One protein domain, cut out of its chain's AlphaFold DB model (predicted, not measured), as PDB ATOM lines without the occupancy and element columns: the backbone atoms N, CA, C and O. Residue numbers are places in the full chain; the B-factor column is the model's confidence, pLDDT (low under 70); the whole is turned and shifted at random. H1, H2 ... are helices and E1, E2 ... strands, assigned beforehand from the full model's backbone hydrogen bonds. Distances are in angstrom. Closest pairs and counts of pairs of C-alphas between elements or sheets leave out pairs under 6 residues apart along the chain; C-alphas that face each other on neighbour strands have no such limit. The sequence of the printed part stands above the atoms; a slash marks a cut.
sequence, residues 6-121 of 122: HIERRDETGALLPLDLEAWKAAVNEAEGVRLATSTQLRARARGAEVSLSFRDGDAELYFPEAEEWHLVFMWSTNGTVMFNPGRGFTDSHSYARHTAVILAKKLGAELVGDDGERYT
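What this domain is: This is residues 6 to 121 of the 122 residues of an uncharacterized protein of Deltaproteobacteria bacterium CG2_30_63_29 (UniProt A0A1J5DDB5). A six-strand antiparallel sheet, curled like part of a barrel but left open, wraps round the helix H2, with a second helix, H1, on the same face of the sheet, the two helices meeting only at their ends. A long loop of residues 37 to 59 reaches away at one end of the longest axis, and the turn holding Glu 12 lies at the other. The printed part has 116 residues, with two named helices and six named strands in the order E1, H1, E2, E3, E4, E5, H2, E6; the sheet's order is E2, E3, E4, E5, E1, E6. The class is mixed, helices and strands, with 52 residues, under half, in named elements. The whole is compact, with a radius of gyration of the C-alphas of 14.5 A, yet elongated, spanning 50 by 30 by 28 A.

Where its parts are: E1, residues 6 to 10, begins at C-alpha 6 (215.459, 193.657, 308.465) and is 12.1 A long. H1, residues 21 to 30, measures 14.3 A. E2 is residues 34 to 36, and E3, residues 60 to 64, measures 13.0 A. E4, residues 69 to 77, is the longest strand at 23.7 A. E5 is residues 81 to 84. H2, residues 96 to 107, measures 16.6 A. E6, residues 111 to 114, ends at C-alpha 114 (219.678, 192.468, 304.366).

How they stand to each other: The sheet is strongly twisted, with edge strands E2 and E6. E2, E3, E4 and E5 form a meander, each strand the antiparallel neighbour of the one before, and each consecutive pair is a hairpin. N 35 and O 61 are 3.0 A apart between E2 and E3, and N 62 and O 71 are 2.9 A apart between E3 and E4. The pairing of E4 is staggered: residues 69 to 74 pair with E3 and residues 75 to 77 with E5, where N 75 and O 83 are 2.8 A apart. E5 and E1 have N 7 and O 82 at 2.8 A, and E1 and E6 have N 8 and O 111 at 2.9 A. E5, H2 and E6 make a split strand-helix-strand unit, two strands running the same way with E1 between them, and its crossover is right-handed. The sheet curls round H2; the closest C-alphas of H2 and E6 are those of Ala 105 and Glu 111, 5.4 A apart. H1 and H2 are on one face, giving two layers, sheet and helices. H1 has a height over the sheet of 8.6 A, and its closest C-alphas with E2 are those of Val 28 and Arg 35, 5.8 A apart. H1 and H2 only just touch, only at their ends, with 3 pairs of C-alphas within 8 A; the closest are those of Ala 27 and Leu 104, 6.2 A. Every O i to N i+4 pair is within hydrogen-bond range in H1 and H2.

The domain as a whole: The C-alphas of Glu 12 and Gly 48, the two farthest apart, are 50.6 A apart. The printed part has no cut. The links E2 to E3 and E5 to H2 are long. The mean pLDDT of the printed part is 80.9, with residues 38 to 54 and 88 to 89 under 70.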
ATOM      1  N   HIS A   6     216.569 194.185 307.691       91.75
ATOM      2  CA  HIS A   6     215.459 193.657 308.465       91.75
ATOM      3  C   HIS A   6     215.975 192.962 309.724       91.75
ATOM      4  O   HIS A   6     216.983 192.255 309.698       91.75
ATOM      5  N   ILE A   7     215.270 193.150 310.836       91.62
ATOM      6  CA  ILE A   7     215.416 192.325 312.035       91.62
ATOM      7  C   ILE A   7     214.326 191.264 311.966       91.62
ATOM      8  O   ILE A   7     213.138 191.562 312.118       91.62
ATOM      9  N   GLU A   8     214.743 190.027 311.717       89.75
ATOM     10  CA  GLU A   8     213.860 188.893 311.473       89.75
ATOM     11  C   GLU A   8     214.119 187.787 312.486       89.75
ATOM     12  O   GLU A   8     215.256 187.381 312.715       89.75
ATOM     13  N   ARG A   9     213.052 187.247 313.072       89.19
ATOM     14  CA  ARG A   9     213.131 186.034 313.886       89.19
ATOM     15  C   ARG A   9     212.659 184.852 313.053       89.19
ATOM     16  O   ARG A   9     211.688 184.973 312.311       89.19
ATOM     17  N   ARG A  10     213.338 183.713 313.171       87.31
ATOM     18  CA  ARG A  10     212.978 182.473 312.471       87.31
ATOM     19  C   ARG A  10     212.732 181.347 313.460       87.31
ATOM     20  O   ARG A  10     213.346 181.320 314.524       87.31
ATOM     21  N   ASP A  11     211.817 180.451 313.117       86.69
ATOM     22  CA  ASP A  11     211.593 179.215 313.865       86.69
ATOM     23  C   ASP A  11     212.541 178.085 313.415       86.69
ATOM     24  O   ASP A  11     213.355 178.251 312.502       86.69
ATOM     25  N   GLU A  12     212.428 176.913 314.045       83.25
ATOM     26  CA  GLU A  12     213.235 175.721 313.726       83.25
ATOM     27  C   GLU A  12     213.019 175.203 312.292       83.25
ATOM     28  O   GLU A  12     213.857 174.477 311.759       83.25
ATOM     29  N   THR A  13     211.913 175.588 311.647       84.31
ATOM     30  CA  THR A  13     211.594 175.237 310.257       84.31
ATOM     31  C   THR A  13     212.144 176.254 309.251       84.31
ATOM     32  O   THR A  13     212.092 176.025 308.042       84.31
ATOM     33  N   GLY A  14     212.708 177.364 309.740       80.75
ATOM     34  CA  GLY A  14     213.221 178.476 308.943       80.75
ATOM     35  C   GLY A  14     212.154 179.496 308.531       80.75
ATOM     36  O   GLY A  14     212.475 180.432 307.786       80.75
ATOM     37  N   ALA A  15     210.913 179.345 309.005       85.56
ATOM     38  CA  ALA A  15     209.820 180.267 308.729       85.56
ATOM     39  C   ALA A  15     209.972 181.560 309.541       85.56
ATOM     40  O   ALA A  15     210.455 181.549 310.673       85.56
ATOM     41  N   LEU A  16     209.557 182.685 308.950       85.62
ATOM     42  CA  LEU A  16     209.578 183.983 309.619       85.62
ATOM     43  C   LEU A  16     208.540 184.018 310.739       85.62
ATOM     44  O   LEU A  16     207.342 183.861 310.500       85.62
ATOM     45  N   LEU A  17     209.015 184.266 311.954       88.75
ATOM     46  CA  LEU A  17     208.201 184.428 313.142       88.75
ATOM     47  C   LEU A  17     208.096 185.926 313.462       88.75
ATOM     48  O   LEU A  17     209.126 186.562 313.704       88.75
ATOM     49  N   PRO A  18     206.882 186.502 313.516       88.75
ATOM     50  CA  PRO A  18     206.709 187.910 313.851       88.75
ATOM     51  C   PRO A  18     207.294 188.209 315.233       88.75
ATOM     52  O   PRO A  18     207.137 187.426 316.176       88.75
ATOM     53  N   LEU A  19     207.987 189.336 315.348       89.62
ATOM     54  CA  LEU A  19     208.418 189.914 316.612       89.62
ATOM     55  C   LEU A  19     207.198 190.416 317.381       89.62
ATOM     56  O   LEU A  19     206.267 190.980 316.807       89.62
ATOM     57  N   ASP A  20     207.230 190.218 318.695       91.06
ATOM     58  CA  ASP A  20     206.243 190.813 319.586       91.06
ATOM     59  C   ASP A  20     206.590 192.286 319.837       91.06
ATOM     60  O   ASP A  20     207.754 192.627 320.066       91.06
ATOM     61  N   LEU A  21     205.582 193.160 319.775       88.75
ATOM     62  CA  LEU A  21     205.780 194.604 319.903       88.75
ATOM     63  C   LEU A  21     206.267 194.982 321.306       88.75
ATOM     64  O   LEU A  21     207.131 195.846 321.440       88.75
ATOM     65  N   GLU A  22     205.753 194.334 322.349       90.56
ATOM     66  CA  GLU A  22     206.152 194.630 323.725       90.56
ATOM     67  C   GLU A  22     207.577 194.136 323.999       90.56
ATOM     68  O   GLU A  22     208.379 194.861 324.589       90.56
ATOM     69  N   ALA A  23     207.943 192.961 323.475       90.88
ATOM     70  CA  ALA A  23     209.327 192.487 323.498       90.88
ATOM     71  C   ALA A  23     210.282 193.446 322.763       90.88
ATOM     72  O   ALA A  23     211.367 193.741 323.265       90.88
ATOM     73  N   TRP A  24     209.874 193.970 321.603       92.44
ATOM     74  CA  TRP A  24     210.638 194.982 320.869       92.44
ATOM     75  C   TRP A  24     210.830 196.263 321.686       92.44
ATOM     76  O   TRP A  24     211.960 196.722 321.851       92.44
ATOM     77  N   LYS A  25     209.755 196.814 322.257       91.38
ATOM     78  CA  LYS A  25     209.820 198.011 323.110       91.38
ATOM     79  C   LYS A  25     210.729 197.808 324.319       91.38
ATOM     80  O   LYS A  25     211.501 198.704 324.656       91.38
ATOM     81  N   ALA A  26     210.666 196.638 324.954       91.69
ATOM     82  CA  ALA A  26     211.557 196.285 326.055       91.69
ATOM     83  C   ALA A  26     213.025 196.256 325.599       91.69
ATOM     84  O   ALA A  26     213.872 196.891 326.225       91.69
ATOM     85  N   ALA A  27     213.320 195.608 324.467       92.38
ATOM     86  CA  ALA A  27     214.671 195.554 323.913       92.38
ATOM     87  C   ALA A  27     215.224 196.946 323.568       92.38
ATOM     88  O   ALA A  27     216.393 197.212 323.842       92.38
ATOM     89  N   VAL A  28     214.389 197.832 323.015       92.00
ATOM     90  CA  VAL A  28     214.746 199.228 322.725       92.00
ATOM     91  C   VAL A  28     215.044 200.007 324.005       92.00
ATOM     92  O   VAL A  28     216.057 200.690 324.063       92.00
ATOM     93  N   ASN A  29     214.208 199.885 325.039       89.44
ATOM     94  CA  ASN A  29     214.408 200.595 326.307       89.44
ATOM     95  C   ASN A  29     215.653 200.129 327.079       89.44
ATOM     96  O   ASN A  29     216.207 200.891 327.867       89.44
ATOM     97  N   GLU A  30     216.089 198.885 326.877       90.12
ATOM     98  CA  GLU A  30     217.313 198.347 327.476       90.12
ATOM     99  C   GLU A  30     218.582 198.626 326.656       90.12
ATOM    100  O   GLU A  30     219.686 198.394 327.149       90.12
ATOM    101  N   ALA A  31     218.452 199.035 325.391       89.06
ATOM    102  CA  ALA A  31     219.585 199.268 324.508       89.06
ATOM    103  C   ALA A  31     220.091 200.709 324.636       89.06
ATOM    104  O   ALA A  31     219.347 201.672 324.471       89.06
ATOM    105  N   GLU A  32     221.391 200.865 324.881       86.88
ATOM    106  CA  GLU A  32     222.011 202.187 324.888       86.88
ATOM    107  C   GLU A  32     222.017 202.806 323.484       86.88
ATOM    108  O   GLU A  32     222.276 202.135 322.485       86.88
ATOM    109  N   GLY A  33     221.730 204.108 323.421       86.81
ATOM    110  CA  GLY A  33     221.694 204.866 322.171       86.81
ATOM    111  C   GLY A  33     220.475 204.604 321.295       86.81
ATOM    112  O   GLY A  33     220.442 205.095 320.171       86.81
ATOM    113  N   VAL A  34     219.466 203.881 321.787       90.81
ATOM    114  CA  VAL A  34     218.177 203.698 321.106       90.81
ATOM    115  C   VAL A  34     217.061 204.188 322.009       90.81
ATOM    116  O   VAL A  34     217.147 204.099 323.231       90.81
ATOM    117  N   ARG A  35     215.996 204.719 321.416       91.19
ATOM    118  CA  ARG A  35     214.763 205.031 322.141       91.19
ATOM    119  C   ARG A  35     213.551 204.861 321.245       91.19
ATOM    120  O   ARG A  35     213.650 205.012 320.031       91.19
ATOM    121  N   LEU A  36     212.393 204.602 321.843       90.12
ATOM    122  CA  LEU A  36     211.132 204.621 321.106       90.12
ATOM    123  C   LEU A  36     210.825 206.040 320.622       90.12
ATOM    124  O   LEU A  36     210.995 207.017 321.361       90.12
ATOM    125  N   ALA A  37     210.352 206.145 319.384       84.94
ATOM    126  CA  ALA A  37     209.939 207.403 318.790       84.94
ATOM    127  C   ALA A  37     208.678 207.909 319.508       84.94
ATOM    128  O   ALA A  37     207.562 207.446 319.281       84.94
ATOM    129  N   THR A  38     208.847 208.870 320.413       69.94
ATOM    130  CA  THR A  38     207.744 209.437 321.196       69.94
ATOM    131  C   THR A  38     207.167 210.674 320.496       69.94
ATOM    132  O   THR A  38     207.603 211.802 320.687       69.94
ATOM    133  N   SER A  39     206.110 210.439 319.711       54.62
ATOM    134  CA  SER A  39     205.135 211.401 319.156       54.62
ATOM    135  C   SER A  39     205.555 212.358 318.013       54.62
ATOM    136  O   SER A  39     206.389 213.245 318.150       54.62
ATOM    137  N   THR A  40     204.864 212.158 316.881       49.16
ATOM    138  CA  THR A  40     204.217 213.053 315.884       49.16
ATOM    139  C   THR A  40     204.836 214.383 315.426       49.16
ATOM    140  O   THR A  40     204.265 215.026 314.544       49.16
ATOM    141  N   GLN A  41     205.963 214.846 315.955       43.31
ATOM    142  CA  GLN A  41     206.539 216.136 315.572       43.31
ATOM    143  C   GLN A  41     208.068 216.095 315.519       43.31
ATOM    144  O   GLN A  41     208.732 216.914 316.152       43.31
ATOM    145  N   LEU A  42     208.651 215.263 314.644       45.66
ATOM    146  CA  LEU A  42     209.863 215.759 313.988       45.66
ATOM    147  C   LEU A  42     209.420 216.902 313.071       45.66
ATOM    148  O   LEU A  42     209.089 216.712 311.903       45.66
ATOM    149  N   ARG A  43     209.417 218.125 313.608       42.81
ATOM    150  CA  ARG A  43     209.525 219.328 312.785       42.81
ATOM    151  C   ARG A  43     210.921 219.328 312.170       42.81
ATOM    152  O   ARG A  43     211.782 220.105 312.572       42.81
ATOM    153  N   ALA A  44     211.157 218.469 311.184       44.16
ATOM    154  CA  ALA A  44     212.264 218.672 310.274       44.16
ATOM    155  C   ALA A  44     211.940 219.964 309.519       44.16
ATOM    156  O   ALA A  44     211.158 219.977 308.571       44.16
ATOM    157  N   ARG A  45     212.494 221.091 309.976       40.84
ATOM    158  CA  ARG A  45     212.419 222.386 309.292       40.84
ATOM    159  C   ARG A  45     213.312 222.344 308.046       40.84
ATOM    160  O   ARG A  45     214.199 223.169 307.869       40.84
ATOM    161  N   ALA A  46     213.093 221.369 307.174       42.84
ATOM    162  CA  ALA A  46     213.726 221.283 305.877       42.84
ATOM    163  C   ALA A  46     212.896 222.126 304.899       42.84
ATOM    164  O   ALA A  46     211.942 221.661 304.291       42.84
ATOM    165  N   ARG A  47     213.254 223.410 304.781       47.19
ATOM    166  CA  ARG A  47     212.903 224.266 303.632       47.19
ATOM    167  C   ARG A  47     211.414 224.294 303.230       47.19
ATOM    168  O   ARG A  47     211.077 224.085 302.072       47.19
ATOM    169  N   GLY A  48     210.533 224.647 304.164       47.12
ATOM    170  CA  GLY A  48     209.194 225.149 303.821       47.12
ATOM    171  C   GLY A  48     208.137 224.106 303.443       47.12
ATOM    172  O   GLY A  48     207.044 224.509 303.060       47.12
ATOM    173  N   ALA A  49     208.416 222.810 303.594       43.97
ATOM    174  CA  ALA A  49     207.402 221.761 303.514       43.97
ATOM    175  C   ALA A  49     207.266 221.061 304.871       43.97
ATOM    176  O   ALA A  49     208.235 220.537 305.416       43.97
ATOM    177  N   GLU A  50     206.058 221.076 305.427       48.22
ATOM    178  CA  GLU A  50     205.712 220.313 306.620       48.22
ATOM    179  C   GLU A  50     205.494 218.854 306.206       48.22
ATOM    180  O   GLU A  50     204.482 218.515 305.598       48.22
ATOM    181  N   VAL A  51     206.476 217.992 306.470       48.47
ATOM    182  CA  VAL A  51     206.332 216.545 306.274       48.47
ATOM    183  C   VAL A  51     205.927 215.945 307.612       48.47
ATOM    184  O   VAL A  51     206.743 215.840 308.524       48.47
ATOM    185  N   SER A  52     204.652 215.582 307.750       51.25
ATOM    186  CA  SER A  52     204.181 214.827 308.909       51.25
ATOM    187  C   SER A  52     204.554 213.357 308.722       51.25
ATOM    188  O   SER A  52     204.017 212.680 307.847       51.25
ATOM    189  N   LEU A  53     205.496 212.867 309.526       55.56
ATOM    190  CA  LEU A  53     205.738 211.436 309.672       55.56
ATOM    191  C   LEU A  53     204.837 210.932 310.802       55.56
ATOM    192  O   LEU A  53     205.009 211.301 311.963       55.56
ATOM    193  N   SER A  54     203.834 210.123 310.459       61.97
ATOM    194  CA  SER A  54     203.062 209.381 311.458       61.97
ATOM    195  C   SER A  54     203.909 208.211 311.945       61.97
ATOM    196  O   SER A  54     204.002 207.193 311.260       61.97
ATOM    197  N   PHE A  55     204.553 208.377 313.100       70.88
ATOM    198  CA  PHE A  55     205.302 207.296 313.737       70.88
ATOM    199  C   PHE A  55     204.361 206.185 314.189       70.88
ATOM    200  O   PHE A  55     203.247 206.436 314.661       70.88
ATOM    201  N   ARG A  56     204.822 204.948 314.045       79.56
ATOM    202  CA  ARG A  56     204.172 203.765 314.603       79.56
ATOM    203  C   ARG A  56     204.653 203.565 316.034       79.56
ATOM    204  O   ARG A  56     205.756 203.953 316.393       79.56
ATOM    205  N   ASP A  57     203.836 202.895 316.835       80.88
ATOM    206  CA  ASP A  57     204.103 202.631 318.258       80.88
ATOM    207  C   ASP A  57     205.396 201.819 318.516       80.88
ATOM    208  O   ASP A  57     205.919 201.795 319.627       80.88
ATOM    209  N   GLY A  58     205.928 201.155 317.485       85.12
ATOM    210  CA  GLY A  58     207.208 200.448 317.537       85.12
ATOM    211  C   GLY A  58     208.358 201.156 316.821       85.12
ATOM    212  O   GLY A  58     209.448 200.602 316.764       85.12
ATOM    213  N   ASP A  59     208.159 202.334 316.240       90.38
ATOM    214  CA  ASP A  59     209.265 203.038 315.593       90.38
ATOM    215  C   ASP A  59     210.311 203.447 316.640       90.38
ATOM    216  O   ASP A  59     209.967 203.860 317.751       90.38
ATOM    217  N   ALA A  60     211.594 203.320 316.303       90.50
ATOM    218  CA  ALA A  60     212.685 203.654 317.209       90.50
ATOM    219  C   ALA A  60     213.761 204.519 316.543       90.50
ATOM    220  O   ALA A  60     214.127 204.367 315.372       90.50
ATOM    221  N   GLU A  61     214.274 205.446 317.339       90.44
ATOM    222  CA  GLU A  61     215.336 206.364 316.975       90.44
ATOM    223  C   GLU A  61     216.677 205.839 317.475       90.44
ATOM    224  O   GLU A  61     216.776 205.299 318.579       90.44
ATOM    225  N   LEU A  62     217.712 206.040 316.669       88.50
ATOM    226  CA  LEU A  62     219.100 205.785 317.026       88.50
ATOM    227  C   LEU A  62     219.799 207.127 317.255       88.50
ATOM    228  O   LEU A  62     219.630 208.063 316.470       88.50
ATOM    229  N   TYR A  63     220.590 207.211 318.317       86.00
ATOM    230  CA  TYR A  63     221.460 208.347 318.581       86.00
ATOM    231  C   TYR A  63     222.729 208.247 317.732       86.00
ATOM    232  O   TYR A  63     223.381 207.205 317.705       86.00
ATOM    233  N   PHE A  64     223.093 209.331 317.055       82.62
ATOM    234  CA  PHE A  64     224.317 209.440 316.268       82.62
ATOM    235  C   PHE A  64     225.284 210.387 316.987       82.62
ATOM    236  O   PHE A  64     225.122 211.604 316.880       82.62
ATOM    237  N   PRO A  65     226.305 209.862 317.698       79.50
ATOM    238  CA  PRO A  65     227.212 210.685 318.501       79.50
ATOM    239  C   PRO A  65     227.976 211.737 317.692       79.50
ATOM    240  O   PRO A  65     228.275 212.801 318.214       79.50
ATOM    241  N   GLU A  66     228.264 211.466 316.414       80.00
ATOM    242  CA  GLU A  66     228.976 212.405 315.531       80.00
ATOM    243  C   GLU A  66     228.179 213.685 315.244       80.00
ATOM    244  O   GLU A  66     228.771 214.737 315.009       80.00
ATOM    245  N   ALA A  67     226.847 213.592 315.251       78.62
ATOM    246  CA  ALA A  67     225.939 214.711 315.007       78.62
ATOM    247  C   ALA A  67     225.256 215.209 316.292       78.62
ATOM    248  O   ALA A  67     224.567 216.221 316.254       78.62
ATOM    249  N   GLU A  68     225.422 214.495 317.410       81.75
ATOM    250  CA  GLU A  68     224.649 214.662 318.648       81.75
ATOM    251  C   GLU A  68     223.118 214.645 318.433       81.75
ATOM    252  O   GLU A  68     222.352 215.241 319.193       81.75
ATOM    253  N   GLU A  69     222.652 213.917 317.415       83.38
ATOM    254  CA  GLU A  69     221.256 213.915 316.969       83.38
ATOM    255  C   GLU A  69     220.603 212.529 317.080       83.38
ATOM    256  O   GLU A  69     221.247 211.486 316.963       83.38
ATOM    257  N   TRP A  70     219.285 212.527 317.296       85.62
ATOM    258  CA  TRP A  70     218.449 211.331 317.215       85.62
ATOM    259  C   TRP A  70     217.813 211.263 315.834       85.62
ATOM    260  O   TRP A  70     217.144 212.208 315.409       85.62
ATOM    261  N   HIS A  71     217.978 210.135 315.152       84.38
ATOM    262  CA  HIS A  71     217.348 209.902 313.860       84.38
ATOM    263  C   HIS A  71     216.406 208.712 313.941       84.38
ATOM    264  O   HIS A  71     216.765 207.666 314.483       84.38
ATOM    265  N   LEU A  72     215.221 208.852 313.345       85.69
ATOM    266  CA  LEU A  72     214.348 207.715 313.087       85.69
ATOM    267  C   LEU A  72     215.071 206.747 312.141       85.69
ATOM    268  O   LEU A  72     215.310 207.078 310.979       85.69
ATOM    269  N   VAL A  73     215.410 205.565 312.650       87.69
ATOM    270  CA  VAL A  73     216.135 204.533 311.896       87.69
ATOM    271  C   VAL A  73     215.276 203.287 311.788       87.69
ATOM    272  O   VAL A  73     214.987 202.837 310.682       87.69
ATOM    273  N   PHE A  74     214.833 202.754 312.923       90.31
ATOM    274  CA  PHE A  74     214.108 201.496 312.988       90.31
ATOM    275  C   PHE A  74     212.616 201.741 312.786       90.31
ATOM    276  O   PHE A  74     211.963 202.366 313.619       90.31
ATOM    277  N   MET A  75     212.079 201.237 311.681       90.25
ATOM    278  CA  MET A  75     210.659 201.316 311.360       90.25
ATOM    279  C   MET A  75     209.983 199.994 311.701       90.25
ATOM    280  O   MET A  75     210.340 198.939 311.167       90.25
ATOM    281  N   TRP A  76     208.978 200.051 312.567       90.12
ATOM    282  CA  TRP A  76     208.174 198.892 312.925       90.12
ATOM    283  C   TRP A  76     207.136 198.613 311.850       90.12
ATOM    284  O   TRP A  76     206.385 199.495 311.432       90.12
ATOM    285  N   SER A  77     207.035 197.368 311.413       86.69
ATOM    286  CA  SER A  77     206.005 196.922 310.487       86.69
ATOM    287  C   SER A  77     204.890 196.172 311.210       86.69
ATOM    288  O   SER A  77     205.114 195.445 312.174       86.69
ATOM    289  N   THR A  78     203.657 196.322 310.722       82.69
ATOM    290  CA  THR A  78     202.462 195.684 311.304       82.69
ATOM    291  C   THR A  78     202.497 194.156 311.246       82.69
ATOM    292  O   THR A  78     201.721 193.509 311.940       82.69
ATOM    293  N   ASN A  79     203.398 193.573 310.451       83.56
ATOM    294  CA  ASN A  79     203.660 192.135 310.396       83.56
ATOM    295  C   ASN A  79     204.679 191.648 311.449       83.56
ATOM    296  O   ASN A  79     205.075 190.490 311.388       83.56
ATOM    297  N   GLY A  80     205.117 192.497 312.387       85.44
ATOM    298  CA  GLY A  80     206.093 192.115 313.412       85.44
ATOM    299  C   GLY A  80     207.522 192.019 312.877       85.44
ATOM    300  O   GLY A  80     208.286 191.156 313.294       85.44
ATOM    301  N   THR A  81     207.891 192.873 311.929       86.75
ATOM    302  CA  THR A  81     209.268 192.988 311.427       86.75
ATOM    303  C   THR A  81     209.758 194.407 311.659       86.75
ATOM    304  O   THR A  81     208.977 195.355 311.557       86.75
ATOM    305  N   VAL A  82     211.045 194.571 311.946       91.88
ATOM    306  CA  VAL A  82     211.679 195.893 311.983       91.88
ATOM    307  C   VAL A  82     212.535 196.043 310.746       91.88
ATOM    308  O   VAL A  82     213.349 195.172 310.462       91.88
ATOM    309  N   MET A  83     212.364 197.146 310.032       91.31
ATOM    310  CA  MET A  83     213.134 197.466 308.836       91.31
ATOM    311  C   MET A  83     213.805 198.821 308.994       91.31
ATOM    312  O   MET A  83     213.251 199.730 309.611       91.31
ATOM    313  N   PHE A  84     214.990 198.984 308.428       90.00
ATOM    314  CA  PHE A  84     215.668 200.271 308.415       90.00
ATOM    315  C   PHE A  84     216.552 200.418 307.188       90.00
ATOM    316  O   PHE A  84     217.025 199.441 306.608       90.00
ATOM    317  N   ASN A  85     216.785 201.672 306.805       87.44
ATOM    318  CA  ASN A  85     217.810 201.975 305.825       87.44
ATOM    319  C   ASN A  85     219.151 202.103 306.563       87.44
ATOM    320  O   ASN A  85     219.304 203.017 307.376       87.44
ATOM    321  N   PRO A  86     220.124 201.224 306.295       78.44
ATOM    322  CA  PRO A  86     221.409 201.228 306.986       78.44
ATOM    323  C   PRO A  86     222.264 202.477 306.702       78.44
ATOM    324  O   PRO A  86     223.204 202.763 307.441       78.44
ATOM    325  N   GLY A  87     221.955 203.242 305.651       76.12
ATOM    326  CA  GLY A  87     222.727 204.419 305.268       76.12
ATOM    327  C   GLY A  87     224.140 204.083 304.774       76.12
ATOM    328  O   GLY A  87     224.506 202.929 304.537       76.12
ATOM    329  N   ARG A  88     224.960 205.120 304.569       67.12
ATOM    330  CA  ARG A  88     226.370 204.943 304.191       67.12
ATOM    331  C   ARG A  88     227.183 204.546 305.423       67.12
ATOM    332  O   ARG A  88     227.051 205.176 306.462       67.12
ATOM    333  N   GLY A  89     228.046 203.540 305.283       69.88
ATOM    334  CA  GLY A  89     228.963 203.110 306.345       69.88
ATOM    335  C   GLY A  89     228.477 201.936 307.194       69.88
ATOM    336  O   GLY A  89     229.251 201.425 307.986       69.88
ATOM    337  N   PHE A  90     227.258 201.429 307.008       79.56
ATOM    338  CA  PHE A  90     226.759 200.272 307.770       79.56
ATOM    339  C   PHE A  90     227.545 198.976 307.569       79.56
ATOM    340  O   PHE A  90     227.637 198.144 308.468       79.56
ATOM    341  N   THR A  91     228.132 198.797 306.386       74.88
ATOM    342  CA  THR A  91     228.995 197.649 306.103       74.88
ATOM    343  C   THR A  91     230.323 197.718 306.861       74.88
ATOM    344  O   THR A  91     231.004 196.699 306.953       74.88
ATOM    345  N   ASP A  92     230.687 198.878 307.423       77.75
ATOM    346  CA  ASP A  92     231.820 198.998 308.338       77.75
ATOM    347  C   ASP A  92     231.529 198.208 309.618       77.75
ATOM    348  O   ASP A  92     230.473 198.342 310.244       77.75
ATOM    349  N   SER A  93     232.479 197.370 310.022       72.50
ATOM    350  CA  SER A  93     232.415 196.625 311.276       72.50
ATOM    351  C   SER A  93     232.394 197.530 312.509       72.50
ATOM    352  O   SER A  93     232.047 197.046 313.576       72.50
ATOM    353  N   HIS A  94     232.740 198.814 312.392       76.31
ATOM    354  CA  HIS A  94     232.673 199.803 313.476       76.31
ATOM    355  C   HIS A  94     231.427 200.693 313.407       76.31
ATOM    356  O   HIS A  94     231.299 201.632 314.190       76.31
ATOM    357  N   SER A  95     230.498 200.419 312.485       81.62
ATOM    358  CA  SER A  95     229.267 201.195 312.378       81.62
ATOM    359  C   SER A  95     228.442 201.077 313.655       81.62
ATOM    360  O   SER A  95     227.941 199.999 313.982       81.62
ATOM    361  N   TYR A  96     228.250 202.203 314.344       82.81
ATOM    362  CA  TYR A  96     227.414 202.267 315.542       82.81
ATOM    363  C   TYR A  96     226.004 201.723 315.272       82.81
ATOM    364  O   TYR A  96     225.501 200.892 316.022       82.81
ATOM    365  N   ALA A  97     225.414 202.085 314.128       84.56
ATOM    366  CA  ALA A  97     224.111 201.583 313.706       84.56
ATOM    367  C   ALA A  97     224.080 200.057 313.542       84.56
ATOM    368  O   ALA A  97     223.128 199.415 313.988       84.56
ATOM    369  N   ARG A  98     225.126 199.458 312.955       87.69
ATOM    370  CA  ARG A  98     225.240 197.997 312.841       87.69
ATOM    371  C   ARG A  98     225.377 197.337 314.207       87.69
ATOM    372  O   ARG A  98     224.661 196.378 314.474       87.69
ATOM    373  N   HIS A  99     226.263 197.842 315.067       89.06
ATOM    374  CA  HIS A  99     226.458 197.305 316.419       89.06
ATOM    375  C   HIS A  99     225.150 197.287 317.201       89.06
ATOM    376  O   HIS A  99     224.736 196.239 317.697       89.06
ATOM    377  N   THR A 100     224.455 198.420 317.228       89.56
ATOM    378  CA  THR A 100     223.175 198.552 317.913       89.56
ATOM    379  C   THR A 100     222.109 197.633 317.314       89.56
ATOM    380  O   THR A 100     221.439 196.913 318.054       89.56
ATOM    381  N   ALA A 101     221.983 197.571 315.985       90.25
ATOM    382  CA  ALA A 101     221.021 196.688 315.325       90.25
ATOM    383  C   ALA A 101     221.281 195.202 315.636       90.25
ATOM    384  O   ALA A 101     220.338 194.454 315.897       90.25
ATOM    385  N   VAL A 102     222.547 194.770 315.682       90.50
ATOM    386  CA  VAL A 102     222.901 193.393 316.062       90.50
ATOM    387  C   VAL A 102     222.591 193.122 317.540       90.50
ATOM    388  O   VAL A 102     222.122 192.033 317.869       90.50
ATOM    389  N   ILE A 103     222.824 194.081 318.441       90.94
ATOM    390  CA  ILE A 103     222.476 193.943 319.868       90.94
ATOM    391  C   ILE A 103     220.961 193.787 320.043       90.94
ATOM    392  O   ILE A 103     220.523 192.882 320.760       90.94
ATOM    393  N   LEU A 104     220.166 194.615 319.360       91.50
ATOM    394  CA  LEU A 104     218.704 194.523 319.371       91.50
ATOM    395  C   LEU A 104     218.222 193.173 318.831       91.50
ATOM    396  O   LEU A 104     217.418 192.507 319.480       91.50
ATOM    397  N   ALA A 105     218.760 192.733 317.691       91.81
ATOM    398  CA  ALA A 105     218.428 191.436 317.109       91.81
ATOM    399  C   ALA A 105     218.720 190.290 318.096       91.81
ATOM    400  O   ALA A 105     217.842 189.477 318.383       91.81
ATOM    401  N   LYS A 106     219.905 190.285 318.722       90.94
ATOM    402  CA  LYS A 106     220.289 189.273 319.720       90.94
ATOM    403  C   LYS A 106     219.359 189.243 320.933       90.94
ATOM    404  O   LYS A 106     218.985 188.154 321.362       90.94
ATOM    405  N   LYS A 107     218.961 190.403 321.470       90.50
ATOM    406  CA  LYS A 107     218.009 190.486 322.597       90.50
ATOM    407  C   LYS A 107     216.661 189.834 322.277       90.50
ATOM    408  O   LYS A 107     216.008 189.316 323.175       90.50
ATOM    409  N   LEU A 108     216.265 189.828 321.007       89.06
ATOM    410  CA  LEU A 108     214.984 189.294 320.543       89.06
ATOM    411  C   LEU A 108     215.066 187.842 320.054       89.06
ATOM    412  O   LEU A 108     214.055 187.291 319.613       89.06
ATOM    413  N   GLY A 109     216.253 187.221 320.108       89.31
ATOM    414  CA  GLY A 109     216.498 185.932 319.454       89.31
ATOM    415  C   GLY A 109     216.292 186.008 317.937       89.31
ATOM    416  O   GLY A 109     215.833 185.047 317.326       89.31
ATOM    417  N   ALA A 110     216.556 187.175 317.354       90.94
ATOM    418  CA  ALA A 110     216.406 187.483 315.943       90.94
ATOM    419  C   ALA A 110     217.776 187.618 315.258       90.94
ATOM    420  O   ALA A 110     218.824 187.714 315.903       90.94
ATOM    421  N   GLU A 111     217.756 187.649 313.933       91.00
ATOM    422  CA  GLU A 111     218.907 187.868 313.070       91.00
ATOM    423  C   GLU A 111     218.757 189.193 312.316       91.00
ATOM    424  O   GLU A 111     217.648 189.680 312.083       91.00
ATOM    425  N   LEU A 112     219.892 189.774 311.927       90.81
ATOM    426  CA  LEU A 112     219.943 190.964 311.088       90.81
ATOM    427  C   LEU A 112     220.199 190.536 309.641       90.81
ATOM    428  O   LEU A 112     221.280 190.021 309.344       90.81
ATOM    429  N   VAL A 113     219.210 190.729 308.773       90.62
ATOM    430  CA  VAL A 113     219.181 190.209 307.401       90.62
ATOM    431  C   VAL A 113     218.997 191.363 306.426       90.62
ATOM    432  O   VAL A 113     218.084 192.166 306.589       90.62
ATOM    433  N   GLY A 114     219.864 191.484 305.430       89.25
ATOM    434  CA  GLY A 114     219.678 192.468 304.366       89.25
ATOM    435  C   GLY A 114     218.861 191.936 303.188       89.25
ATOM    436  O   GLY A 114     218.552 190.746 303.124       89.25
ATOM    437  N   ASP A 115     218.482 192.825 302.269       85.94
ATOM    438  CA  ASP A 115     217.588 192.500 301.147       85.94
ATOM    439  C   ASP A 115     218.091 191.345 300.252       85.94
ATOM    440  O   ASP A 115     217.263 190.601 299.722       85.94
ATOM    441  N   ASP A 116     219.410 191.148 300.107       85.00
ATOM    442  CA  ASP A 116     219.976 190.046 299.306       85.00
ATOM    443  C   ASP A 116     220.200 188.754 300.137       85.00
ATOM    444  O   ASP A 116     220.728 187.754 299.638       85.00
ATOM    445  N   GLY A 117     219.739 188.724 301.396       83.62
ATOM    446  CA  GLY A 117     219.800 187.570 302.304       83.62
ATOM    447  C   GLY A 117     221.087 187.460 303.131       83.62
ATOM    448  O   GLY A 117     221.265 186.493 303.881       83.62
ATOM    449  N   GLU A 118     221.990 188.429 303.023       87.12
ATOM    450  CA  GLU A 118     223.193 188.551 303.840       87.12
ATOM    451  C   GLU A 118     222.854 188.738 305.314       87.12
ATOM    452  O   GLU A 118     221.919 189.446 305.687       87.12
ATOM    453  N   ARG A 119     223.658 188.101 306.164       88.00
ATOM    454  CA  ARG A 119     223.503 188.160 307.614       88.00
ATOM    455  C   ARG A 119     224.610 188.992 308.221       88.00
ATOM    456  O   ARG A 119     225.789 188.785 307.929       88.00
ATOM    457  N   TYR A 120     224.228 189.889 309.113       83.81
ATOM    458  CA  TYR A 120     225.154 190.757 309.820       83.81
ATOM    459  C   TYR A 120     225.316 190.297 311.263       83.81
ATOM    460  O   TYR A 120     224.360 190.247 312.035       83.81
ATOM    461  N   THR A 121     226.554 189.999 311.644       82.94
ATOM    462  CA  THR A 121     226.943 189.722 313.032       82.94
ATOM    463  C   THR A 121     227.903 190.798 313.542       82.94
ATOM    464  O   THR A 121     228.360 191.639 312.759       82.94
TER     465      THR A 121